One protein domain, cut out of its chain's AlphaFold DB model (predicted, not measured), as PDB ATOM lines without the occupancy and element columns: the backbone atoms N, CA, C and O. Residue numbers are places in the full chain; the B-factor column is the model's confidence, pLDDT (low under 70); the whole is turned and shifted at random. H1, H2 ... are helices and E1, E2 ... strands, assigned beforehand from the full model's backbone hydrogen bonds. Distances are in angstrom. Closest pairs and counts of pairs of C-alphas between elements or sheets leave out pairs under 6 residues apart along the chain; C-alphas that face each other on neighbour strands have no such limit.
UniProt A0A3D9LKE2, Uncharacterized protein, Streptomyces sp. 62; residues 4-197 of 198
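What this domain is: This is residues 4 to 197 of the 198 residues of an uncharacterized protein of Streptomyces sp. 62 (UniProt A0A3D9LKE2). Two small antiparallel sheets stand next to each other and come close at E4 and E5: a strongly twisted, curled sheet of five strands, and a smaller sheet of four strands grazed by H1. H1, H2 and the long H4 gather loosely at the small sheet's end of the domain, and long loops run round both sheets. The printed part has 194 residues with four named helices and nine named strands, in the order E1 E2 E3 H1 H2 E4 E5 E6 H3 E7 E8 E9 H4; the sheets run E3 E2 E1 E4 and E6 E5 E9 E8 E7. The class is mixed, helices and strands, with under half of the residues in named elements. The whole is compact, with a radius of gyration of the C-alphas of 17.3 A and spans of 52 by 39 by 27 A.

Where its parts are: Residues 4 to 22 hold no named element. E1 is residues 23 to 25, with C-alpha 23 at (12.126, 45.888, 7.933); E2 is 30 to 33 and E3 39 to 41. H1, residues 53 to 61, is 12.7 A long; H2 is 63 to 69 and E4 73 to 75. E5, residues 102 to 107, measures 16.3 A; E6 is 131 to 134, H3 142 to 145, E7 149 to 152 and E8 158 to 162. E9, residues 167 to 175, measures 25.1 A. H4, residues 179 to 195, measures 24.4 A and ends with C-alpha 195 at (17.753, 20.045, 28.339).

How they stand to each other: In the larger sheet E7 E8 E9 form a meander, each strand the antiparallel neighbour of the one before; N 151 and O 159 are 3.0 A apart, N 160 and O 169 2.8 A. E5 is antiparallel to E9, with N 104 and O 172 2.8 A apart, and forms a hairpin with E6, with N 103 and O 132 2.8 A apart. The closest C-alphas of E4 and E5 are those of Thr 75 and Cys 106, 5.8 A. E1 E2 E3 form another meander, with N 24 and O 31 2.9 A apart and N 32 and O 40 2.8 A; E4 is antiparallel to E1, with N 23 and O 75 2.7 A apart. H1 only grazes this sheet, with residues 53 to 60. H4 only just touches H2, with 3 pairs of C-alphas within 8 A and residues 184 to 188 alone; the closest C-alphas are those of Pro 63 and Leu 185, 5.5 A. H3 touches no helix. Every O i to N i+4 pair is within hydrogen-bond range in H2 and H4, and 4 of 5 in H1; H3 is too short for such a pair.

The domain as a whole: The C-alphas farthest apart, of Val 91 and Leu 197, are 54.0 A apart. The printed part has no cut. The links E3 to H1, E4 to E5 and E5 to E6 are long. Mean pLDDT of the printed part is 80.5; 42 residues are under 70, among them 110 to 123 and 135 to 147.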
ATOM      1  N   THR A   4      37.475  42.780  10.781       54.94
ATOM      2  CA  THR A   4      37.243  41.430  11.286       54.94
ATOM      3  C   THR A   4      35.797  41.069  10.985       54.94
ATOM      4  O   THR A   4      34.872  41.713  11.483       54.94
ATOM      5  N   ARG A   5      35.592  40.038  10.157       54.19
ATOM      6  CA  ARG A   5      34.294  39.359  10.108       54.19
ATOM      7  C   ARG A   5      34.138  38.634  11.431       54.19
ATOM      8  O   ARG A   5      34.943  37.753  11.734       54.19
ATOM      9  N   LEU A   6      33.157  39.039  12.223       49.91
ATOM     10  CA  LEU A   6      32.884  38.352  13.471       49.91
ATOM     11  C   LEU A   6      32.248  36.998  13.155       49.91
ATOM     12  O   LEU A   6      31.363  36.896  12.300       49.91
ATOM     13  N   SER A   7      32.702  35.959  13.854       48.53
ATOM     14  CA  SER A   7      31.898  34.749  14.007       48.53
ATOM     15  C   SER A   7      30.532  35.145  14.580       48.53
ATOM     16  O   SER A   7      30.473  36.103  15.356       48.53
ATOM     17  N   PRO A   8      29.442  34.447  14.223       51.53
ATOM     18  CA  PRO A   8      28.127  34.679  14.811       51.53
ATOM     19  C   PRO A   8      28.248  34.730  16.332       51.53
ATOM     20  O   PRO A   8      28.722  33.780  16.953       51.53
ATOM     21  N   SER A   9      27.921  35.888  16.899       53.72
ATOM     22  CA  SER A   9      27.980  36.101  18.338       53.72
ATOM     23  C   SER A   9      26.963  35.180  19.013       53.72
ATOM     24  O   SER A   9      25.879  34.948  18.475       53.72
ATOM     25  N   VAL A  10      27.310  34.660  20.196       62.19
ATOM     26  CA  VAL A  10      26.345  33.964  21.067       62.19
ATOM     27  C   VAL A  10      25.192  34.904  21.417       62.19
ATOM     28  O   VAL A  10      24.070  34.456  21.605       62.19
ATOM     29  N   LEU A  11      25.458  36.211  21.448       80.00
ATOM     30  CA  LEU A  11      24.467  37.246  21.694       80.00
ATOM     31  C   LEU A  11      24.058  37.938  20.383       80.00
ATOM     32  O   LEU A  11      24.937  38.341  19.615       80.00
ATOM     33  N   PRO A  12      22.754  38.100  20.118       85.25
ATOM     34  CA  PRO A  12      22.260  38.812  18.947       85.25
ATOM     35  C   PRO A  12      22.721  40.274  18.948       85.25
ATOM     36  O   PRO A  12      22.800  40.923  19.986       85.25
ATOM     37  N   LEU A  13      23.027  40.794  17.758       88.38
ATOM     38  CA  LEU A  13      23.283  42.217  17.562       88.38
ATOM     39  C   LEU A  13      21.980  42.931  17.213       88.38
ATOM     40  O   LEU A  13      21.182  42.427  16.424       88.38
ATOM     41  N   ILE A  14      21.812  44.121  17.774       92.06
ATOM     42  CA  ILE A  14      20.594  44.921  17.692       92.06
ATOM     43  C   ILE A  14      20.901  46.160  16.844       92.06
ATOM     44  O   ILE A  14      21.891  46.841  17.131       92.06
ATOM     45  N   PRO A  15      20.097  46.492  15.816       93.50
ATOM     46  CA  PRO A  15      20.229  47.768  15.119       93.50
ATOM     47  C   PRO A  15      20.126  48.927  16.112       93.50
ATOM     48  O   PRO A  15      19.192  49.003  16.909       93.50
ATOM     49  N   SER A  16      21.095  49.838  16.081       94.44
ATOM     50  CA  SER A  16      21.161  50.934  17.053       94.44
ATOM     51  C   SER A  16      20.165  52.051  16.762       94.44
ATOM     52  O   SER A  16      19.813  52.828  17.645       94.44
ATOM     53  N   THR A  17      19.697  52.138  15.523       92.62
ATOM     54  CA  THR A  17      18.672  53.086  15.098       92.62
ATOM     55  C   THR A  17      17.736  52.404  14.118       92.62
ATOM     56  O   THR A  17      18.097  51.401  13.499       92.62
ATOM     57  N   PHE A  18      16.542  52.972  13.987       93.94
ATOM     58  CA  PHE A  18      15.575  52.576  12.982       93.94
ATOM     59  C   PHE A  18      15.107  53.809  12.211       93.94
ATOM     60  O   PHE A  18      14.857  54.867  12.796       93.94
ATOM     61  N   ALA A  19      14.986  53.661  10.902       93.25
ATOM     62  CA  ALA A  19      14.525  54.645   9.943       93.25
ATOM     63  C   ALA A  19      13.214  54.185   9.289       93.25
ATOM     64  O   ALA A  19      12.813  53.027   9.377       93.25
ATOM     65  N   GLU A  20      12.494  55.125   8.684       93.00
ATOM     66  CA  GLU A  20      11.331  54.810   7.849       93.00
ATOM     67  C   GLU A  20      11.700  53.808   6.743       93.00
ATOM     68  O   GLU A  20      12.762  53.928   6.140       93.00
ATOM     69  N   GLY A  21      10.819  52.840   6.484       91.38
ATOM     70  CA  GLY A  21      10.978  51.792   5.474       91.38
ATOM     71  C   GLY A  21      11.838  50.607   5.920       91.38
ATOM     72  O   GLY A  21      11.941  49.622   5.187       91.38
ATOM     73  N   ASP A  22      12.448  50.668   7.106       93.38
ATOM     74  CA  ASP A  22      13.198  49.543   7.656       93.38
ATOM     75  C   ASP A  22      12.281  48.352   7.938       93.38
ATOM     76  O   ASP A  22      11.141  48.502   8.378       93.38
ATOM     77  N   LEU A  23      12.811  47.151   7.726       92.06
ATOM     78  CA  LEU A  23      12.126  45.888   7.933       92.06
ATOM     79  C   LEU A  23      12.817  45.052   9.015       92.06
ATOM     80  O   LEU A  23      14.042  44.888   9.018       92.06
ATOM     81  N   ALA A  24      12.010  44.434   9.871       91.25
ATOM     82  CA  ALA A  24      12.422  43.377  10.786       91.25
ATOM     83  C   ALA A  24      11.615  42.110  10.474       91.25
ATOM     84  O   ALA A  24      10.394  42.089  10.631       91.25
ATOM     85  N   THR A  25      12.289  41.060  10.004       88.62
ATOM     86  CA  THR A  25      11.663  39.784   9.624       88.62
ATOM     87  C   THR A  25      12.112  38.670  10.557       88.62
ATOM     88  O   THR A  25      13.305  38.392  10.636       88.62
ATOM     89  N   ASP A  26      11.175  37.967  11.176       85.19
ATOM     90  CA  ASP A  26      11.431  36.684  11.838       85.19
ATOM     91  C   ASP A  26      10.654  35.546  11.154       85.19
ATOM     92  O   ASP A  26      10.133  35.710  10.048       85.19
ATOM     93  N   ALA A  27      10.615  34.365  11.775       81.38
ATOM     94  CA  ALA A  27       9.928  33.198  11.226       81.38
ATOM     95  C   ALA A  27       8.405  33.376  11.060       81.38
ATOM     96  O   ALA A  27       7.783  32.607  10.328       81.38
ATOM     97  N   THR A  28       7.795  34.355  11.733       81.25
ATOM     98  CA  THR A  28       6.336  34.532  11.790       81.25
ATOM     99  C   THR A  28       5.847  35.739  11.018       81.25
ATOM    100  O   THR A  28       4.799  35.669  10.373       81.25
ATOM    101  N   CYS A  29       6.580  36.851  11.058       86.56
ATOM    102  CA  CYS A  29       6.129  38.076  10.426       86.56
ATOM    103  C   CYS A  29       7.259  38.950   9.890       86.56
ATOM    104  O   CYS A  29       8.435  38.799  10.223       86.56
ATOM    105  N   THR A  30       6.875  39.880   9.019       89.56
ATOM    106  CA  THR A  30       7.717  41.006   8.614       89.56
ATOM    107  C   THR A  30       7.073  42.298   9.080       89.56
ATOM    108  O   THR A  30       5.957  42.630   8.677       89.56
ATOM    109  N   LEU A  31       7.789  43.019   9.932       92.19
ATOM    110  CA  LEU A  31       7.420  44.341  10.407       92.19
ATOM    111  C   LEU A  31       8.114  45.392   9.544       92.19
ATOM    112  O   LEU A  31       9.300  45.247   9.273       92.19
ATOM    113  N   GLU A  32       7.395  46.441   9.164       93.19
ATOM    114  CA  GLU A  32       7.913  47.613   8.459       93.19
ATOM    115  C   GLU A  32       7.750  48.862   9.319       93.19
ATOM    116  O   GLU A  32       6.689  49.080   9.913       93.19
ATOM    117  N   ARG A  33       8.794  49.688   9.389       94.38
ATOM    118  CA  ARG A  33       8.769  50.951  10.118       94.38
ATOM    119  C   ARG A  33       8.155  52.050   9.265       94.38
ATOM    120  O   ARG A  33       8.709  52.459   8.252       94.38
ATOM    121  N   LEU A  34       7.022  52.569   9.706       92.81
ATOM    122  CA  LEU A  34       6.276  53.618   9.026       92.81
ATOM    123  C   LEU A  34       6.845  55.013   9.319       92.81
ATOM    124  O   LEU A  34       7.531  55.235  10.320       92.81
ATOM    125  N   VAL A  35       6.441  55.988   8.499       91.12
ATOM    126  CA  VAL A  35       6.737  57.429   8.668       91.12
ATOM    127  C   VAL A  35       6.333  57.950  10.051       91.12
ATOM    128  O   VAL A  35       6.958  58.850  10.604       91.12
ATOM    129  N   SER A  36       5.283  57.370  10.642       89.12
ATOM    130  CA  SER A  36       4.787  57.733  11.973       89.12
ATOM    131  C   SER A  36       5.739  57.355  13.116       89.12
ATOM    132  O   SER A  36       5.468  57.706  14.264       89.12
ATOM    133  N   GLY A  37       6.819  56.616  12.837       88.69
ATOM    134  CA  GLY A  37       7.718  56.040  13.840       88.69
ATOM    135  C   GLY A  37       7.176  54.767  14.499       88.69
ATOM    136  O   GLY A  37       7.796  54.239  15.420       88.69
ATOM    137  N   GLN A  38       6.023  54.272  14.044       92.19
ATOM    138  CA  GLN A  38       5.456  52.989  14.458       92.19
ATOM    139  C   GLN A  38       5.830  51.889  13.468       92.19
ATOM    140  O   GLN A  38       6.163  52.159  12.319       92.19
ATOM    141  N   TRP A  39       5.717  50.642  13.907       93.50
ATOM    142  CA  TRP A  39       5.882  49.473  13.059       93.50
ATOM    143  C   TRP A  39       4.531  48.860  12.722       93.50
ATOM    144  O   TRP A  39       3.660  48.734  13.586       93.50
ATOM    145  N   ALA A  40       4.379  48.439  11.474       90.88
ATOM    146  CA  ALA A  40       3.225  47.697  10.998       90.88
ATOM    147  C   ALA A  40       3.652  46.311  10.527       90.88
ATOM    148  O   ALA A  40       4.685  46.150   9.880       90.88
ATOM    149  N   CYS A  41       2.848  45.297  10.833       89.12
ATOM    150  CA  CYS A  41       3.053  43.989  10.235       89.12
ATOM    151  C   CYS A  41       2.560  43.999   8.782       89.12
ATOM    152  O   CYS A  41       1.394  44.282   8.522       89.12
ATOM    153  N   THR A  42       3.440  43.653   7.848       85.00
ATOM    154  CA  THR A  42       3.156  43.635   6.402       85.00
ATOM    155  C   THR A  42       2.411  42.378   5.948       85.00
ATOM    156  O   THR A  42       1.863  42.345   4.850       85.00
ATOM    157  N   ASN A  43       2.375  41.337   6.786       81.06
ATOM    158  CA  ASN A  43       1.793  40.033   6.466       81.06
ATOM    159  C   ASN A  43       0.887  39.462   7.575       81.06
ATOM    160  O   ASN A  43       0.651  38.257   7.599       81.06
ATOM    161  N   CYS A  44       0.392  40.303   8.489       74.50
ATOM    162  CA  CYS A  44      -0.534  39.900   9.549       74.50
ATOM    163  C   CYS A  44      -1.915  40.520   9.319       74.50
ATOM    164  O   CYS A  44      -2.014  41.702   9.005       74.50
ATOM    165  N   ASP A  45      -2.976  39.775   9.630       63.50
ATOM    166  CA  ASP A  45      -4.371  40.238   9.531       63.50
ATOM    167  C   ASP A  45      -4.787  41.235  10.630       63.50
ATOM    168  O   ASP A  45      -5.966  41.558  10.774       63.50
ATOM    169  N   ASN A  46      -3.841  41.731  11.436       64.44
ATOM    170  CA  ASN A  46      -4.141  42.636  12.540       64.44
ATOM    171  C   ASN A  46      -3.415  43.988  12.412       64.44
ATOM    172  O   ASN A  46      -2.377  44.195  13.045       64.44
ATOM    173  N   PRO A  47      -3.982  44.938  11.648       62.09
ATOM    174  CA  PRO A  47      -3.411  46.269  11.462       62.09
ATOM    175  C   PRO A  47      -3.563  47.181  12.694       62.09
ATOM    176  O   PRO A  47      -3.100  48.316  12.662       62.09
ATOM    177  N   THR A  48      -4.224  46.731  13.773       65.56
ATOM    178  CA  THR A  48      -4.513  47.587  14.945       65.56
ATOM    179  C   THR A  48      -3.467  47.532  16.054       65.56
ATOM    180  O   THR A  48      -3.547  48.310  17.004       65.56
ATOM    181  N   VAL A  49      -2.478  46.641  15.960       75.25
ATOM    182  CA  VAL A  49      -1.425  46.559  16.975       75.25
ATOM    183  C   VAL A  49      -0.401  47.664  16.740       75.25
ATOM    184  O   VAL A  49       0.363  47.623  15.780       75.25
ATOM    185  N   THR A  50      -0.353  48.627  17.655       81.19
ATOM    186  CA  THR A  50       0.718  49.624  17.706       81.19
ATOM    187  C   THR A  50       2.014  48.956  18.153       81.19
ATOM    188  O   THR A  50       2.135  48.555  19.310       81.19
ATOM    189  N   ILE A  51       2.995  48.861  17.257       90.88
ATOM    190  CA  ILE A  51       4.316  48.306  17.561       90.88
ATOM    191  C   ILE A  51       5.336  49.451  17.590       90.88
ATOM    192  O   ILE A  51       5.394  50.273  16.677       90.88
ATOM    193  N   THR A  52       6.132  49.529  18.656       93.88
ATOM    194  CA  THR A  52       7.150  50.578  18.852       93.88
ATOM    195  C   THR A  52       8.563  50.059  18.586       93.88
ATOM    196  O   THR A  52       8.802  48.852  18.610       93.88
ATOM    197  N   ASP A  53       9.526  50.969  18.417       95.00
ATOM    198  CA  ASP A  53      10.956  50.635  18.322       95.00
ATOM    199  C   ASP A  53      11.436  49.778  19.512       95.00
ATOM    200  O   ASP A  53      12.220  48.849  19.335       95.00
ATOM    201  N   ALA A  54      10.927  50.039  20.723       94.00
ATOM    202  CA  ALA A  54      11.252  49.251  21.912       94.00
ATOM    203  C   ALA A  54      10.725  47.810  21.815       94.00
ATOM    204  O   ALA A  54      11.432  46.870  22.168       94.00
ATOM    205  N   MET A  55       9.513  47.621  21.284       94.19
ATOM    206  CA  MET A  55       8.948  46.285  21.062       94.19
ATOM    207  C   MET A  55       9.712  45.516  19.985       94.19
ATOM    208  O   MET A  55       9.906  44.312  20.122       94.19
ATOM    209  N   VAL A  56      10.173  46.192  18.928       94.25
ATOM    210  CA  VAL A  56      11.024  45.560  17.911       94.25
ATOM    211  C   VAL A  56      12.383  45.191  18.493       94.25
ATOM    212  O   VAL A  56      12.817  44.061  18.299       94.25
ATOM    213  N   ARG A  57      13.019  46.074  19.274       94.81
ATOM    214  CA  ARG A  57      14.270  45.772  19.999       94.81
ATOM    215  C   ARG A  57      14.127  44.579  20.931       94.81
ATOM    216  O   ARG A  57      14.991  43.712  20.920       94.81
ATOM    217  N   HIS A  58      13.013  44.492  21.652       93.81
ATOM    218  CA  HIS A  58      12.732  43.372  22.544       93.81
ATOM    219  C   HIS A  58      12.717  42.020  21.810       93.81
ATOM    220  O   HIS A  58      13.145  41.021  22.372       93.81
ATOM    221  N   ARG A  59      12.350  41.967  20.519       92.44
ATOM    222  CA  ARG A  59      12.458  40.728  19.720       92.44
ATOM    223  C   ARG A  59      13.896  40.248  19.512       92.44
ATOM    224  O   ARG A  59      14.097  39.078  19.217       92.44
ATOM    225  N   PHE A  60      14.884  41.133  19.639       91.69
ATOM    226  CA  PHE A  60      16.299  40.770  19.582       91.69
ATOM    227  C   PHE A  60      16.862  40.387  20.950       91.69
ATOM    228  O   PHE A  60      17.964  39.858  20.985       91.69
ATOM    229  N   THR A  61      16.173  40.669  22.060       92.94
ATOM    230  CA  THR A  61      16.721  40.472  23.414       92.94
ATOM    231  C   THR A  61      15.896  39.552  24.301       92.94
ATOM    232  O   THR A  61      16.410  39.094  25.315       92.94
ATOM    233  N   ASP A  62      14.663  39.221  23.917       92.62
ATOM    234  CA  ASP A  62      13.819  38.281  24.647       92.62
ATOM    235  C   ASP A  62      14.210  36.823  24.340       92.62
ATOM    236  O   ASP A  62      14.055  36.371  23.196       92.62
ATOM    237  N   PRO A  63      14.669  36.045  25.337       90.75
ATOM    238  CA  PRO A  63      15.098  34.668  25.105       90.75
ATOM    239  C   PRO A  63      13.984  33.755  24.575       90.75
ATOM    240  O   PRO A  63      14.251  32.873  23.757       90.75
ATOM    241  N   SER A  64      12.732  33.971  24.992       88.75
ATOM    242  CA  SER A  64      11.596  33.138  24.581       88.75
ATOM    243  C   SER A  64      11.229  33.385  23.119       88.75
ATOM    244  O   SER A  64      11.002  32.435  22.368       88.75
ATOM    245  N   LEU A  65      11.212  34.650  22.689       89.88
ATOM    246  CA  LEU A  65      10.974  35.018  21.292       89.88
ATOM    247  C   LEU A  65      12.101  34.520  20.388       89.88
ATOM    248  O   LEU A  65      11.827  33.962  19.326       89.88
ATOM    249  N   LEU A  66      13.355  34.663  20.818       88.38
ATOM    250  CA  LEU A  66      14.508  34.183  20.059       88.38
ATOM    251  C   LEU A  66      14.528  32.660  19.932       88.38
ATOM    252  O   LEU A  66      14.873  32.144  18.872       88.38
ATOM    253  N   HIS A  67      14.143  31.928  20.977       85.12
ATOM    254  CA  HIS A  67      14.015  30.476  20.900       85.12
ATOM    255  C   HIS A  67      12.905  30.053  19.929       85.12
ATOM    256  O   HIS A  67      13.102  29.149  19.117       85.12
ATOM    257  N   ALA A  68      11.748  30.718  19.988       85.44
ATOM    258  CA  ALA A  68      10.594  30.375  19.165       85.44
ATOM    259  C   ALA A  68      10.768  30.756  17.686       85.44
ATOM    260  O   ALA A  68      10.331  30.016  16.802       85.44
ATOM    261  N   PHE A  69      11.383  31.908  17.403       85.81
ATOM    262  CA  PHE A  69      11.347  32.535  16.076       85.81
ATOM    263  C   PHE A  69      12.726  32.839  15.481       85.81
ATOM    264  O   PHE A  69      12.816  33.186  14.300       85.81
ATOM    265  N   GLY A  70      13.791  32.661  16.262       85.12
ATOM    266  CA  GLY A  70      15.155  33.022  15.900       85.12
ATOM    267  C   GLY A  70      15.432  34.521  16.000       85.12
ATOM    268  O   GLY A  70      14.546  35.330  16.273       85.12
ATOM    269  N   VAL A  71      16.689  34.902  15.758       86.88
ATOM    270  CA  VAL A  71      17.080  36.321  15.686       86.88
ATOM    271  C   VAL A  71      16.384  36.985  14.493       86.88
ATOM    272  O   VAL A  71      16.550  36.502  13.367       86.88
ATOM    273  N   PRO A  72      15.664  38.107  14.685       88.38
ATOM    274  CA  PRO A  72      15.071  38.820  13.565       88.38
ATOM    275  C   PRO A  72      16.144  39.291  12.577       88.38
ATOM    276  O   PRO A  72      17.185  39.839  12.944       88.38
ATOM    277  N   ARG A  73      15.878  39.110  11.287       87.69
ATOM    278  CA  ARG A  73      16.676  39.674  10.202       87.69
ATOM    279  C   ARG A  73      16.308  41.140  10.021       87.69
ATOM    280  O   ARG A  73      15.142  41.453   9.782       87.69
ATOM    281  N   PHE A  74      17.310  42.012  10.023       89.88
ATOM    282  CA  PHE A  74      17.126  43.435   9.769       89.88
ATOM    283  C   PHE A  74      17.472  43.791   8.322       89.88
ATOM    284  O   PHE A  74      18.551  43.458   7.824       89.88
ATOM    285  N   THR A  75      16.562  44.472   7.635       90.25
ATOM    286  CA  THR A  75      16.749  44.964   6.265       90.25
ATOM    287  C   THR A  75      16.402  46.446   6.255       90.25
ATOM    288  O   THR A  75      15.268  46.772   6.576       90.25
ATOM    289  N   PRO A  76      17.332  47.351   5.926       90.62
ATOM    290  CA  PRO A  76      17.004  48.766   5.857       90.62
ATOM    291  C   PRO A  76      16.048  49.045   4.696       90.62
ATOM    292  O   PRO A  76      15.907  48.210   3.794       90.62
ATOM    293  N   ALA A  77      15.469  50.243   4.689       89.56
ATOM    294  CA  ALA A  77      14.664  50.738   3.579       89.56
ATOM    295  C   ALA A  77      15.299  50.456   2.209       89.56
ATOM    296  O   ALA A  77      16.521  50.545   2.016       89.56
ATOM    297  N   HIS A  78      14.445  50.092   1.249       87.56
ATOM    298  CA  HIS A  78      14.902  49.811  -0.102       87.56
ATOM    299  C   HIS A  78      15.503  51.067  -0.730       87.56
ATOM    300  O   HIS A  78      14.942  52.151  -0.618       87.56
ATOM    301  N   VAL A  79      16.633  50.898  -1.412       87.81
ATOM    302  CA  VAL A  79      17.261  51.953  -2.205       87.81
ATOM    303  C   VAL A  79      17.355  51.440  -3.629       87.81
ATOM    304  O   VAL A  79      18.109  50.491  -3.897       87.81
ATOM    305  N   TYR A  80      16.591  52.042  -4.537       84.19
ATOM    306  CA  TYR A  80      16.593  51.629  -5.934       84.19
ATOM    307  C   TYR A  80      17.943  51.968  -6.594       84.19
ATOM    308  O   TYR A  80      18.751  52.754  -6.089       84.19
ATOM    309  N   VAL A  81      18.264  51.294  -7.700       82.38
ATOM    310  CA  VAL A  81      19.587  51.411  -8.348       82.38
ATOM    311  C   VAL A  81      19.797  52.800  -8.960       82.38
ATOM    312  O   VAL A  81      20.924  53.282  -9.006       82.38
ATOM    313  N   ASP A  82      18.716  53.424  -9.404       84.50
ATOM    314  CA  ASP A  82      18.636  54.736 -10.042       84.50
ATOM    315  C   ASP A  82      18.418  55.894  -9.055       84.50
ATOM    316  O   ASP A  82      18.566  57.058  -9.429       84.50
ATOM    317  N   GLU A  83      18.132  55.601  -7.788       89.06
ATOM    318  CA  GLU A  83      17.976  56.618  -6.751       89.06
ATOM    319  C   GLU A  83      19.323  57.098  -6.192       89.06
ATOM    320  O   GLU A  83      20.305  56.347  -6.169       89.06
ATOM    321  N   PRO A  84      19.415  58.335  -5.682       91.06
ATOM    322  CA  PRO A  84      20.571  58.744  -4.896       91.06
ATOM    323  C   PRO A  84      20.685  57.895  -3.622       91.06
ATOM    324  O   PRO A  84      19.684  57.536  -3.004       91.06
ATOM    325  N   LEU A  85      21.917  57.586  -3.203       92.75
ATOM    326  CA  LEU A  85      22.117  56.926  -1.914       92.75
ATOM    327  C   LEU A  85      21.702  57.857  -0.756       92.75
ATOM    328  O   LEU A  85      22.042  59.043  -0.794       92.75
ATOM    329  N   PRO A  86      21.037  57.344   0.298       93.81
ATOM    330  CA  PRO A  86      20.642  58.154   1.448       93.81
ATOM    331  C   PRO A  86      21.833  58.772   2.191       93.81
ATOM    332  O   PRO A  86      22.857  58.120   2.399       93.81
ATOM    333  N   GLY A  87      21.671  60.002   2.681       94.62
ATOM    334  CA  GLY A  87      22.686  60.700   3.476       94.62
ATOM    335  C   GLY A  87      23.710  61.473   2.641       94.62
ATOM    336  O   GLY A  87      23.479  61.807   1.480       94.62
ATOM    337  N   ARG A  88      24.853  61.806   3.250       95.38
ATOM    338  CA  ARG A  88      25.913  62.576   2.585       95.38
ATOM    339  C   ARG A  88      26.881  61.657   1.835       95.38
ATOM    340  O   ARG A  88      27.247  60.614   2.380       95.38
ATOM    341  N   PRO A  89      27.383  62.047   0.653       93.62
ATOM    342  CA  PRO A  89      28.451  61.315  -0.017       93.62
ATOM    343  C   PRO A  89      29.731  61.247   0.829       93.62
ATOM    344  O   PRO A  89      30.082  62.193   1.545       93.62
ATOM    345  N   ILE A  90      30.444  60.130   0.718       89.69
ATOM    346  CA  ILE A  90      31.762  59.915   1.319       89.69
ATOM    347  C   ILE A  90      32.809  60.019   0.217       89.69
ATOM    348  O   ILE A  90      32.793  59.258  -0.747       89.69
ATOM    349  N   VAL A  91      33.726  60.970   0.367       84.00
ATOM    350  CA  VAL A  91      34.817  61.180  -0.595       84.00
ATOM    351  C   VAL A  91      36.032  60.318  -0.251       84.00
ATOM    352  O   VAL A  91      36.190  59.863   0.885       84.00
ATOM    353  N   ALA A  92      36.908  60.101  -1.234       79.38
ATOM    354  CA  ALA A  92      38.149  59.356  -1.045       79.38
ATOM    355  C   ALA A  92      38.971  59.905   0.139       79.38
ATOM    356  O   ALA A  92      39.030  61.113   0.372       79.38
ATOM    357  N   GLY A  93      39.576  59.002   0.912       77.56
ATOM    358  CA  GLY A  93      40.329  59.342   2.122       77.56
ATOM    359  C   GLY A  93      39.481  59.528   3.387       77.56
ATOM    360  O   GLY A  93      40.038  59.530   4.483       77.56
ATOM    361  N   GLN A  94      38.148  59.619   3.290       84.75
ATOM    362  CA  GLN A  94      37.276  59.570   4.468       84.75
ATOM    363  C   GLN A  94      37.018  58.122   4.897       84.75
ATOM    364  O   GLN A  94      36.826  57.232   4.068       84.75
ATOM    365  N   ASN A  95      36.985  57.881   6.210       85.25
ATOM    366  CA  ASN A  95      36.479  56.632   6.765       85.25
ATOM    367  C   ASN A  95      35.048  56.863   7.276       85.25
ATOM    368  O   ASN A  95      34.878  57.655   8.205       85.25
ATOM    369  N   PRO A  96      34.029  56.216   6.684       87.81
ATOM    370  CA  PRO A  96      32.654  56.367   7.139       87.81
ATOM    371  C   PRO A  96      32.320  55.492   8.353       87.81
ATOM    372  O   PRO A  96      31.236  55.629   8.904       87.81
ATOM    373  N   PHE A  97      33.226  54.599   8.765       87.75
ATOM    374  CA  PHE A  97      33.015  53.682   9.876       87.75
ATOM    375  C   PHE A  97      33.661  54.190  11.162       87.75
ATOM    376  O   PHE A  97      34.859  54.471  11.227       87.75
ATOM    377  N   GLU A  98      32.867  54.210  12.225       87.94
ATOM    378  CA  GLU A  98      33.346  54.400  13.589       87.94
ATOM    379  C   GLU A  98      34.243  53.241  14.048       87.94
ATOM    380  O   GLU A  98      33.965  52.058  13.818       87.94
ATOM    381  N   ARG A  99      35.323  53.590  14.751       85.25
ATOM    382  CA  ARG A  99      36.254  52.621  15.332       85.25
ATOM    383  C   ARG A  99      35.573  51.831  16.450       85.25
ATOM    384  O   ARG A  99      34.917  52.412  17.305       85.25
ATOM    385  N   ASN A 100      35.810  50.520  16.481       83.56
ATOM    386  CA  ASN A 100      35.257  49.566  17.448       83.56
ATOM    387  C   ASN A 100      33.721  49.498  17.453       83.56
ATOM    388  O   ASN A 100      33.136  48.945  18.381       83.56
ATOM    389  N   ARG A 101      33.062  50.026  16.415       87.56
ATOM    390  CA  ARG A 101      31.617  49.900  16.234       87.56
ATOM    391  C   ARG A 101      31.306  48.665  15.397       87.56
ATOM    392  O   ARG A 101      31.969  48.407  14.389       87.56
ATOM    393  N   SER A 102      30.307  47.905  15.830       87.25
ATOM    394  CA  SER A 102      29.751  46.795  15.061       87.25
ATOM    395  C   SER A 102      28.734  47.318  14.055       87.25
ATOM    396  O   SER A 102      27.935  48.196  14.373       87.25
ATOM    397  N   TYR A 103      28.751  46.758  12.849       87.56
ATOM    398  CA  TYR A 103      27.792  47.063  11.796       87.56
ATOM    399  C   TYR A 103      27.165  45.779  11.278       87.56
ATOM    400  O   TYR A 103      27.887  44.879  10.841       87.56
ATOM    401  N   LEU A 104      25.837  45.717  11.280       88.00
ATOM    402  CA  LEU A 104      25.089  44.700  10.551       88.00
ATOM    403  C   LEU A 104      25.259  44.947   9.055       88.00
ATOM    404  O   LEU A 104      25.060  46.061   8.575       88.00
ATOM    405  N   VAL A 105      25.630  43.904   8.318       86.00
ATOM    406  CA  VAL A 105      25.736  43.969   6.861       86.00
ATOM    407  C   VAL A 105      24.387  43.570   6.281       86.00
ATOM    408  O   VAL A 105      23.955  42.435   6.452       86.00
ATOM    409  N   CYS A 106      23.717  44.492   5.603       85.56
ATOM    410  CA  CYS A 106      22.385  44.295   5.042       85.56
ATOM    411  C   CYS A 106      22.412  44.472   3.519       85.56
ATOM    412  O   CYS A 106      23.127  45.323   2.990       85.56
ATOM    413  N   SER A 107      21.592  43.701   2.807       82.94
ATOM    414  CA  SER A 107      21.166  44.063   1.451       82.94
ATOM    415  C   SER A 107      20.025  45.064   1.568       82.94
ATOM    416  O   SER A 107      19.181  44.900   2.439       82.94
ATOM    417  N   THR A 108      19.965  46.064   0.695       78.75
ATOM    418  CA  THR A 108      18.782  46.942   0.609       78.75
ATOM    419  C   THR A 108      17.671  46.335  -0.248       78.75
ATOM    420  O   THR A 108      16.537  46.783  -0.171       78.75
ATOM    421  N   ARG A 109      17.940  45.315  -1.082       72.25
ATOM    422  CA  ARG A 109      16.899  44.674  -1.911       72.25
ATOM    423  C   ARG A 109      15.887  43.931  -1.039       72.25
ATOM    424  O   ARG A 109      16.257  42.964  -0.375       72.25
ATOM    425  N   GLN A 110      14.609  44.311  -1.126       59.81
ATOM    426  CA  GLN A 110      13.510  43.548  -0.528       59.81
ATOM    427  C   GLN A 110      13.522  42.112  -1.074       59.81
ATOM    428  O   GLN A 110      13.552  41.892  -2.284       59.81
ATOM    429  N   GLY A 111      13.614  41.122  -0.182       52.84
ATOM    430  CA  GLY A 111      13.749  39.704  -0.551       52.84
ATOM    431  C   GLY A 111      15.081  39.312  -1.215       52.84
ATOM    432  O   GLY A 111      15.300  38.139  -1.517       52.84
ATOM    433  N   GLY A 112      15.993  40.264  -1.431       44.12
ATOM    434  CA  GLY A 112      17.269  40.055  -2.101       44.12
ATOM    435  C   GLY A 112      18.295  39.427  -1.172       44.12
ATOM    436  O   GLY A 112      19.000  40.133  -0.450       44.12
ATOM    437  N   PHE A 113      18.392  38.100  -1.234       47.06
ATOM    438  CA  PHE A 113      19.450  37.312  -0.613       47.06
ATOM    439  C   PHE A 113      20.828  37.777  -1.093       47.06
ATOM    440  O   PHE A 113      21.290  37.430  -2.177       47.06
ATOM    441  N   ILE A 114      21.530  38.503  -0.235       49.19
ATOM    442  CA  ILE A 114      22.974  38.337  -0.126       49.19
ATOM    443  C   ILE A 114      23.168  37.468   1.102       49.19
ATOM    444  O   ILE A 114      22.437  37.630   2.080       49.19
ATOM    445  N   SER A 115      24.147  36.571   1.063       44.75
ATOM    446  CA  SER A 115      24.617  35.715   2.163       44.75
ATOM    447  C   SER A 115      25.143  36.487   3.392       44.75
ATOM    448  O   SER A 115      26.144  36.109   3.994       44.75
ATOM    449  N   ALA A 116      24.496  37.591   3.754       46.94
ATOM    450  CA  ALA A 116      24.609  38.284   5.019       46.94
ATOM    451  C   ALA A 116      23.910  37.523   6.150       46.94
ATOM    452  O   ALA A 116      24.017  37.933   7.288       46.94
ATOM    453  N   VAL A 117      23.224  36.413   5.885       49.12
ATOM    454  CA  VAL A 117      22.890  35.432   6.920       49.12
ATOM    455  C   VAL A 117      23.916  34.315   6.799       49.12
ATOM    456  O   VAL A 117      24.027  33.695   5.737       49.12
ATOM    457  N   VAL A 118      24.695  34.061   7.853       49.56
ATOM    458  CA  VAL A 118      25.553  32.869   7.876       49.56
ATOM    459  C   VAL A 118      24.611  31.676   7.955       49.56
ATOM    460  O   VAL A 118      24.046  31.388   9.004       49.56
ATOM    461  N   ASN A 119      24.391  31.006   6.824       40.25
ATOM    462  CA  ASN A 119      23.516  29.842   6.747       40.25
ATOM    463  C   ASN A 119      24.222  28.614   7.336       40.25
ATOM    464  O   ASN A 119      24.676  27.734   6.606       40.25
ATOM    465  N   ARG A 120      24.395  28.617   8.660       49.44
ATOM    466  CA  ARG A 120      24.754  27.488   9.523       49.44
ATOM    467  C   ARG A 120      24.149  27.761  10.902       49.44
ATOM    468  O   ARG A 120      24.020  28.913  11.297       49.44
ATOM    469  N   LYS A 121      23.795  26.705  11.636       49.59
ATOM    470  CA  LYS A 121      23.355  26.716  13.047       49.59
ATOM    471  C   LYS A 121      24.478  27.180  14.002       49.59
ATOM    472  O   LYS A 121      24.859  26.466  14.917       49.59
ATOM    473  N   THR A 122      25.120  28.304  13.707       54.78
ATOM    474  CA  THR A 122      26.325  28.805  14.388       54.78
ATOM    475  C   THR A 122      26.013  29.632  15.625       54.78
ATOM    476  O   THR A 122      26.927  29.965  16.366       54.78
ATOM    477  N   SER A 123      24.743  29.966  15.833       64.88
ATOM    478  CA  SER A 123      24.229  30.592  17.043       64.88
ATOM    479  C   SER A 123      23.163  29.676  17.646       64.88
ATOM    480  O   SER A 123      22.451  28.977  16.918       64.88
ATOM    481  N   VAL A 124      23.059  29.692  18.976       73.56
ATOM    482  CA  VAL A 124      22.009  28.992  19.739       73.56
ATOM    483  C   VAL A 124      20.603  29.520  19.412       73.56
ATOM    484  O   VAL A 124      19.620  28.822  19.621       73.56
ATOM    485  N   TRP A 125      20.522  30.706  18.804       75.50
ATOM    486  CA  TRP A 125      19.297  31.390  18.382       75.50
ATOM    487  C   TRP A 125      18.990  31.218  16.883       75.50
ATOM    488  O   TRP A 125      18.186  31.956  16.317       75.50
ATOM    489  N   GLY A 126      19.670  30.293  16.195       71.00
ATOM    490  CA  GLY A 126      19.478  30.048  14.764       71.00
ATOM    491  C   GLY A 126      20.354  30.922  13.849       71.00
ATOM    492  O   GLY A 126      21.465  31.304  14.227       71.00
ATOM    493  N   PRO A 127      19.930  31.174  12.595       65.94
ATOM    494  CA  PRO A 127      20.714  31.953  11.641       65.94
ATOM    495  C   PRO A 127      20.866  33.407  12.102       65.94
ATOM    496  O   PRO A 127      19.880  34.116  12.267       65.94
ATOM    497  N   ALA A 128      22.107  33.860  12.270       67.25
ATOM    498  CA  ALA A 128      22.406  35.248  12.609       67.25
ATOM    499  C   ALA A 128      22.801  36.051  11.364       67.25
ATOM    500  O   ALA A 128      23.404  35.529  10.414       67.25
ATOM    501  N   GLN A 129      22.504  37.346  11.405       77.06
ATOM    502  CA  GLN A 129      22.994  38.296  10.421       77.06
ATOM    503  C   GLN A 129      24.488  38.572  10.644       77.06
ATOM    504  O   GLN A 129      24.976  38.667  11.769       77.06
ATOM    505  N   VAL A 130      25.231  38.669   9.548       77.19
ATOM    506  CA  VAL A 130      26.657  38.957   9.508       77.19
ATOM    507  C   VAL A 130      26.864  40.373  10.008       77.19
ATOM    508  O   VAL A 130      26.221  41.316   9.543       77.19
ATOM    509  N   ALA A 131      27.841  40.510  10.893       78.62
ATOM    510  CA  ALA A 131      28.337  41.795  11.322       78.62
ATOM    511  C   ALA A 131      29.837  41.924  11.080       78.62
ATOM    512  O   ALA A 131      30.589  40.942  11.024       78.62
ATOM    513  N   VAL A 132      30.268  43.169  10.934       78.38
ATOM    514  CA  VAL A 132      31.673  43.545  10.846       78.38
ATOM    515  C   VAL A 132      31.989  44.571  11.919       78.38
ATOM    516  O   VAL A 132      31.193  45.472  12.175       78.38
ATOM    517  N   THR A 133      33.171  44.457  12.513       79.38
ATOM    518  CA  THR A 133      33.705  45.481  13.416       79.38
ATOM    519  C   THR A 133      34.961  46.071  12.800       79.38
ATOM    520  O   THR A 133      35.850  45.350  12.329       79.38
ATOM    521  N   VAL A 134      35.026  47.400  12.784       73.06
ATOM    522  CA  VAL A 134      36.166  48.138  12.236       73.06
ATOM    523  C   VAL A 134      37.135  48.469  13.364       73.06
ATOM    524  O   VAL A 134      36.902  49.364  14.169       73.06
ATOM    525  N   ASN A 135      38.256  47.749  13.422       66.06
ATOM    526  CA  ASN A 135      39.203  47.826  14.545       66.06
ATOM    527  C   ASN A 135      40.269  48.933  14.398       66.06
ATOM    528  O   ASN A 135      41.175  49.044  15.225       66.06
ATOM    529  N   GLY A 136      40.196  49.769  13.357       60.44
ATOM    530  CA  GLY A 136      41.201  50.802  13.097       60.44
ATOM    531  C   GLY A 136      40.651  52.051  12.416       60.44
ATOM    532  O   GLY A 136      39.742  51.978  11.599       60.44
ATOM    533  N   SER A 137      41.260  53.194  12.725       57.03
ATOM    534  CA  SER A 137      40.907  54.532  12.233       57.03
ATOM    535  C   SER A 137      41.695  54.925  10.974       57.03
ATOM    536  O   SER A 137      42.230  56.027  10.887       57.03
ATOM    537  N   GLY A 138      41.847  53.997  10.027       57.25
ATOM    538  CA  GLY A 138      42.497  54.284   8.743       57.25
ATOM    539  C   GLY A 138      41.483  54.768   7.704       57.25
ATOM    540  O   GLY A 138      40.313  54.413   7.841       57.25
ATOM    541  N   PRO A 139      41.895  55.529   6.674       58.53
ATOM    542  CA  PRO A 139      41.026  55.824   5.538       58.53
ATOM    543  C   PRO A 139      40.501  54.518   4.926       58.53
ATOM    544  O   PRO A 139      41.186  53.485   4.968       58.53
ATOM    545  N   ALA A 140      39.277  54.551   4.389       61.62
ATOM    546  CA  ALA A 140      38.792  53.448   3.571       61.62
ATOM    547  C   ALA A 140      39.787  53.228   2.419       61.62
ATOM    548  O   ALA A 140      40.273  54.195   1.834       61.62
ATOM    549  N   ASP A 141      40.135  51.965   2.158       58.78
ATOM    550  CA  ASP A 141      41.083  51.584   1.106       58.78
ATOM    551  C   ASP A 141      40.677  52.255  -0.217       58.78
ATOM    552  O   ASP A 141      39.508  52.184  -0.607       58.78
ATOM    553  N   GLU A 142      41.615  52.923  -0.896       54.16
ATOM    554  CA  GLU A 142      41.362  53.591  -2.182       54.16
ATOM    555  C   GLU A 142      40.746  52.622  -3.200       54.16
ATOM    556  O   GLU A 142      39.866  53.001  -3.970       54.16
ATOM    557  N   THR A 143      41.100  51.338  -3.118       52.16
ATOM    558  CA  THR A 143      40.544  50.257  -3.941       52.16
ATOM    559  C   THR A 143      39.070  49.975  -3.626       52.16
ATOM    560  O   THR A 143      38.298  49.595  -4.506       52.16
ATOM    561  N   LEU A 144      38.653  50.164  -2.370       57.59
ATOM    562  CA  LEU A 144      37.260  50.020  -1.937       57.59
ATOM    563  C   LEU A 144      36.403  51.199  -2.421       57.59
ATOM    564  O   LEU A 144      35.233  50.998  -2.738       57.59
ATOM    565  N   MET A 145      36.986  52.401  -2.485       62.69
ATOM    566  CA  MET A 145      36.315  53.644  -2.889       62.69
ATOM    567  C   MET A 145      36.249  53.820  -4.413       62.69
ATOM    568  O   MET A 145      35.264  54.336  -4.927       62.69
ATOM    569  N   ALA A 146      37.265  53.370  -5.155       60.03
ATOM    570  CA  ALA A 146      37.411  53.657  -6.586       60.03
ATOM    571  C   ALA A 146      36.313  53.060  -7.488       60.03
ATOM    572  O   ALA A 146      36.166  53.485  -8.631       60.03
ATOM    573  N   ALA A 147      35.538  52.089  -6.997       60.38
ATOM    574  CA  ALA A 147      34.492  51.409  -7.771       60.38
ATOM    575  C   ALA A 147      33.107  51.450  -7.105       60.38
ATOM    576  O   ALA A 147      32.221  50.674  -7.480       60.38
ATOM    577  N   ARG A 148      32.925  52.281  -6.071       77.81
ATOM    578  CA  ARG A 148      31.721  52.259  -5.237       77.81
ATOM    579  C   ARG A 148      31.239  53.666  -4.933       77.81
ATOM    580  O   ARG A 148      32.020  54.514  -4.517       77.81
ATOM    581  N   GLU A 149      29.939  53.883  -5.078       88.69
ATOM    582  CA  GLU A 149      29.304  55.054  -4.475       88.69
ATOM    583  C   GLU A 149      29.092  54.736  -2.998       88.69
ATOM    584  O   GLU A 149      28.571  53.668  -2.660       88.69
ATOM    585  N   ILE A 150      29.531  55.634  -2.118       90.94
ATOM    586  CA  ILE A 150      29.391  55.465  -0.674       90.94
ATOM    587  C   ILE A 150      28.729  56.703  -0.089       90.94
ATOM    588  O   ILE A 150      29.132  57.830  -0.390       90.94
ATOM    589  N   SER A 151      27.747  56.494   0.779       94.25
ATOM    590  CA  SER A 151      27.125  57.553   1.562       94.25
ATOM    591  C   SER A 151      27.045  57.182   3.039       94.25
ATOM    592  O   SER A 151      27.133  56.012   3.417       94.25
ATOM    593  N   LEU A 152      26.900  58.202   3.877       94.50
ATOM    594  CA  LEU A 152      26.721  58.085   5.316       94.50
ATOM    595  C   LEU A 152      25.507  58.906   5.736       94.50
ATOM    596  O   LEU A 152      25.431  60.109   5.479       94.50
ATOM    597  N   THR A 153      24.565  58.250   6.394       95.50
ATOM    598  CA  THR A 153      23.394  58.892   7.002       95.50
ATOM    599  C   THR A 153      23.733  59.513   8.356       95.50
ATOM    600  O   THR A 153      24.739  59.171   8.978       95.50
ATOM    601  N   GLU A 154      22.867  60.401   8.846       93.50
ATOM    602  CA  GLU A 154      22.994  60.995  10.186       93.50
ATOM    603  C   GLU A 154      22.918  59.952  11.308       93.50
ATOM    604  O   GLU A 154      23.527  60.129  12.359       93.50
ATOM    605  N   THR A 155      22.228  58.832  11.071       90.75
ATOM    606  CA  THR A 155      22.122  57.719  12.023       90.75
ATOM    607  C   THR A 155      23.334  56.784  12.009       90.75
ATOM    608  O   THR A 155      23.346  55.784  12.724       90.75
ATOM    609  N   GLY A 156      24.356  57.082  11.201       92.12
ATOM    610  CA  GLY A 156      25.579  56.286  11.108       92.12
ATOM    611  C   GLY A 156      25.509  55.123  10.112       92.12
ATOM    612  O   GLY A 156      26.492  54.403   9.950       92.12
ATOM    613  N   THR A 157      24.381  54.919   9.422       93.69
ATOM    614  CA  THR A 157      24.273  53.883   8.379       93.69
ATOM    615  C   THR A 157      25.100  54.268   7.164       93.69
ATOM    616  O   THR A 157      24.892  55.340   6.586       93.69
ATOM    617  N   VAL A 158      26.013  53.376   6.773       92.44
ATOM    618  CA  VAL A 158      26.857  53.524   5.583       92.44
ATOM    619  C   VAL A 158      26.239  52.735   4.438       92.44
ATOM    620  O   VAL A 158      26.168  51.507   4.507       92.44
ATOM    621  N   PHE A 159      25.832  53.407   3.367       92.25
ATOM    622  CA  PHE A 159      25.411  52.731   2.142       92.25
ATOM    623  C   PHE A 159      26.584  52.611   1.182       92.25
ATOM    624  O   PHE A 159      27.373  53.537   1.021       92.25
ATOM    625  N   VAL A 160      26.691  51.456   0.536       89.19
ATOM    626  CA  VAL A 160      27.729  51.146  -0.441       89.19
ATOM    627  C   VAL A 160      27.058  50.550  -1.670       89.19
ATOM    628  O   VAL A 160      26.633  49.390  -1.657       89.19
ATOM    629  N   ARG A 161      26.987  51.330  -2.748       89.19
ATOM    630  CA  ARG A 161      26.543  50.843  -4.053       89.19
ATOM    631  C   ARG A 161      27.712  50.231  -4.800       89.19
ATOM    632  O   ARG A 161      28.800  50.796  -4.880       89.19
ATOM    633  N   GLN A 162      27.462  49.068  -5.376       83.44
ATOM    634  CA  GLN A 162      28.363  48.341  -6.256       83.44
ATOM    635  C   GLN A 162      27.689  48.263  -7.631       83.44
ATOM    636  O   GLN A 162      26.982  47.287  -7.901       83.44
ATOM    637  N   PRO A 163      27.873  49.278  -8.502       76.31
ATOM    638  CA  PRO A 163      27.179  49.352  -9.790       76.31
ATOM    639  C   PRO A 163      27.397  48.103 -10.650       76.31
ATOM    640  O   PRO A 163      26.450  47.568 -11.217       76.31
ATOM    641  N   ALA A 164      28.623  47.566 -10.646       76.38
ATOM    642  CA  ALA A 164      28.982  46.348 -11.375       76.38
ATOM    643  C   ALA A 164      28.186  45.099 -10.949       76.38
ATOM    644  O   ALA A 164      28.090  44.146 -11.715       76.38
ATOM    645  N   LEU A 165      27.625  45.090  -9.736       75.69
ATOM    646  CA  LEU A 165      26.853  43.975  -9.184       75.69
ATOM    647  C   LEU A 165      25.356  44.298  -9.048       75.69
ATOM    648  O   LEU A 165      24.614  43.485  -8.501       75.69
ATOM    649  N   ALA A 166      24.908  45.470  -9.525       79.31
ATOM    650  CA  ALA A 166      23.542  45.977  -9.353       79.31
ATOM    651  C   ALA A 166      23.042  45.852  -7.898       79.31
ATOM    652  O   ALA A 166      21.890  45.478  -7.636       79.31
ATOM    653  N   LEU A 167      23.952  46.127  -6.958       80.50
ATOM    654  CA  LEU A 167      23.814  45.803  -5.549       80.50
ATOM    655  C   LEU A 167      24.088  47.021  -4.673       80.50
ATOM    656  O   LEU A 167      25.125  47.666  -4.818       80.50
ATOM    657  N   THR A 168      23.208  47.268  -3.707       87.69
ATOM    658  CA  THR A 168      23.424  48.265  -2.657       87.69
ATOM    659  C   THR A 168      23.425  47.563  -1.307       87.69
ATOM    660  O   THR A 168      22.422  46.971  -0.895       87.69
ATOM    661  N   LEU A 169      24.574  47.619  -0.638       87.75
ATOM    662  CA  LEU A 169      24.760  47.166   0.733       87.75
ATOM    663  C   LEU A 169      24.537  48.327   1.694       87.75
ATOM    664  O   LEU A 169      24.901  49.461   1.390       87.75
ATOM    665  N   ALA A 170      24.021  48.020   2.874       90.19
ATOM    666  CA  ALA A 170      24.020  48.926   4.005       90.19
ATOM    667  C   ALA A 170      24.803  48.302   5.155       90.19
ATOM    668  O   ALA A 170      24.680  47.112   5.438       90.19
ATOM    669  N   TYR A 171      25.596  49.121   5.822       90.75
ATOM    670  CA  TYR A 171      26.257  48.788   7.066       90.75
ATOM    671  C   TYR A 171      25.552  49.588   8.151       90.75
ATOM    672  O   TYR A 171      25.783  50.790   8.291       90.75
ATOM    673  N   VAL A 172      24.646  48.929   8.863       92.31
ATOM    674  CA  VAL A 172      23.787  49.553   9.872       92.31
ATOM    675  C   VAL A 172      24.484  49.447  11.226       92.31
ATOM    676  O   VAL A 172      24.809  48.324  11.623       92.31
ATOM    677  N   PRO A 173      24.738  50.560  11.942       93.69
ATOM    678  CA  PRO A 173      25.313  50.513  13.277       93.69
ATOM    679  C   PRO A 173      24.499  49.597  14.177       93.69
ATOM    680  O   PRO A 173      23.271  49.678  14.221       93.69
ATOM    681  N   ALA A 174      25.199  48.738  14.899       92.00
ATOM    682  CA  ALA A 174      24.591  47.789  15.802       92.00
ATOM    683  C   ALA A 174      25.312  47.760  17.142       92.00
ATOM    684  O   ALA A 174      26.490  48.114  17.261       92.00
ATOM    685  N   GLU A 175      24.574  47.327  18.147       91.88
ATOM    686  CA  GLU A 175      25.016  47.189  19.524       91.88
ATOM    687  C   GLU A 175      24.718  45.782  20.039       91.88
ATOM    688  O   GLU A 175      23.903  45.055  19.469       91.88
ATOM    689  N   GLY A 176      25.440  45.379  21.081       89.38
ATOM    690  CA  GLY A 176      25.085  44.182  21.834       89.38
ATOM    691  C   GLY A 176      23.920  44.460  22.789       89.38
ATOM    692  O   GLY A 176      23.598  45.628  23.026       89.38
ATOM    693  N   PRO A 177      23.315  43.408  23.359       89.69
ATOM    694  CA  PRO A 177      22.382  43.559  24.469       89.69
ATOM    695  C   PRO A 177      23.056  44.262  25.656       89.69
ATOM    696  O   PRO A 177      24.281  44.221  25.812       89.69
ATOM    697  N   THR A 178      22.248  44.894  26.506       92.06
ATOM    698  CA  THR A 178      22.703  45.367  27.820       92.06
ATOM    699  C   THR A 178      23.177  44.194  28.684       92.06
ATOM    700  O   THR A 178      22.875  43.042  28.388       92.06
ATOM    701  N   GLU A 179      23.905  44.464  29.769       90.12
ATOM    702  CA  GLU A 179      24.406  43.413  30.671       90.12
ATOM    703  C   GLU A 179      23.277  42.513  31.202       90.12
ATOM    704  O   GLU A 179      23.351  41.298  31.077       90.12
ATOM    705  N   ALA A 180      22.173  43.107  31.667       90.00
ATOM    706  CA  ALA A 180      21.024  42.352  32.169       90.00
ATOM    707  C   ALA A 180      20.338  41.497  31.084       90.00
ATOM    708  O   ALA A 180      19.901  40.379  31.349       90.00
ATOM    709  N   GLU A 181      20.242  42.009  29.854       92.62
ATOM    710  CA  GLU A 181      19.711  41.241  28.722       92.62
ATOM    711  C   GLU A 181      20.672  40.116  28.318       92.62
ATOM    712  O   GLU A 181      20.237  39.009  28.012       92.62
ATOM    713  N   ALA A 182      21.982  40.375  28.344       89.56
ATOM    714  CA  ALA A 182      23.006  39.383  28.057       89.56
ATOM    715  C   ALA A 182      22.967  38.231  29.068       89.56
ATOM    716  O   ALA A 182      23.000  37.074  28.651       89.56
ATOM    717  N   ASP A 183      22.838  38.533  30.360       88.06
ATOM    718  CA  ASP A 183      22.730  37.531  31.422       88.06
ATOM    719  C   ASP A 183      21.513  36.623  31.204       88.06
ATOM    720  O   ASP A 183      21.655  35.400  31.182       88.06
ATOM    721  N   ALA A 184      20.340  37.208  30.935       88.81
ATOM    722  CA  ALA A 184      19.115  36.454  30.665       88.81
ATOM    723  C   ALA A 184      19.234  35.556  29.421       88.81
ATOM    724  O   ALA A 184      18.773  34.411  29.413       88.81
ATOM    725  N   LEU A 185      19.878  36.053  28.362       89.12
ATOM    726  CA  LEU A 185      20.128  35.290  27.139       89.12
ATOM    727  C   LEU A 185      21.089  34.125  27.385       89.12
ATOM    728  O   LEU A 185      20.840  33.011  26.922       89.12
ATOM    729  N   VAL A 186      22.183  34.356  28.112       87.19
ATOM    730  CA  VAL A 186      23.163  33.313  28.435       87.19
ATOM    731  C   VAL A 186      22.544  32.249  29.335       87.19
ATOM    732  O   VAL A 186      22.704  31.064  29.047       87.19
ATOM    733  N   GLU A 187      21.813  32.645  30.377       87.56
ATOM    734  CA  GLU A 187      21.119  31.721  31.277       87.56
ATOM    735  C   GLU A 187      20.175  30.802  30.496       87.56
ATOM    736  O   GLU A 187      20.276  29.578  30.591       87.56
ATOM    737  N   TYR A 188      19.326  31.380  29.644       87.12
ATOM    738  CA  TYR A 188      18.407  30.606  28.817       87.12
ATOM    739  C   TYR A 188      19.145  29.659  27.861       87.12
ATOM    740  O   TYR A 188      18.780  28.490  27.743       87.12
ATOM    741  N   ALA A 189      20.201  30.132  27.191       81.44
ATOM    742  CA  ALA A 189      20.987  29.311  26.273       81.44
ATOM    743  C   ALA A 189      21.650  28.117  26.976       81.44
ATOM    744  O   ALA A 189      21.705  27.023  26.411       81.44
ATOM    745  N   VAL A 190      22.139  28.312  28.204       82.38
ATOM    746  CA  VAL A 190      22.714  27.241  29.027       82.38
ATOM    747  C   VAL A 190      21.642  26.228  29.414       82.38
ATOM    748  O   VAL A 190      21.862  25.033  29.227       82.38
ATOM    749  N   LEU A 191      20.478  26.676  29.892       82.50
ATOM    750  CA  LEU A 191      19.374  25.785  30.267       82.50
ATOM    751  C   LEU A 191      18.876  24.964  29.072       82.50
ATOM    752  O   LEU A 191      18.790  23.742  29.162       82.50
ATOM    753  N   ALA A 192      18.664  25.604  27.919       74.38
ATOM    754  CA  ALA A 192      18.256  24.920  26.695       74.38
ATOM    755  C   ALA A 192      19.300  23.894  26.212       74.38
ATOM    756  O   ALA A 192      18.945  22.842  25.680       74.38
ATOM    757  N   ALA A 193      20.594  24.178  26.395       72.50
ATOM    758  CA  ALA A 193      21.662  23.237  26.063       72.50
ATOM    759  C   ALA A 193      21.707  22.038  27.023       72.50
ATOM    760  O   ALA A 193      22.008  20.932  26.581       72.50
ATOM    761  N   VAL A 194      21.410  22.242  28.311       73.56
ATOM    762  CA  VAL A 194      21.311  21.159  29.301       73.56
ATOM    763  C   VAL A 194      20.119  20.257  28.989       73.56
ATOM    764  O   VAL A 194      20.297  19.043  28.954       73.56
ATOM    765  N   ASP A 195      18.950  20.822  28.687       70.06
ATOM    766  CA  ASP A 195      17.753  20.045  28.339       70.06
ATOM    767  C   ASP A 195      17.951  19.198  27.075       70.06
ATOM    768  O   ASP A 195      17.449  18.086  26.992       70.06
ATOM    769  N   ALA A 196      18.730  19.677  26.101       65.88
ATOM    770  CA  ALA A 196      19.030  18.922  24.882       65.88
ATOM    771  C   ALA A 196      19.970  17.712  25.095       65.88
ATOM    772  O   ALA A 196      20.169  16.927  24.164       65.88
ATOM    773  N   LEU A 197      20.594  17.586  26.271       64.06
ATOM    774  CA  LEU A 197      21.500  16.485  26.620       64.06
ATOM    775  C   LEU A 197      20.804  15.334  27.364       64.06
ATOM    776  O   LEU A 197      21.441  14.295  27.563       64.06
TER     777      LEU A 197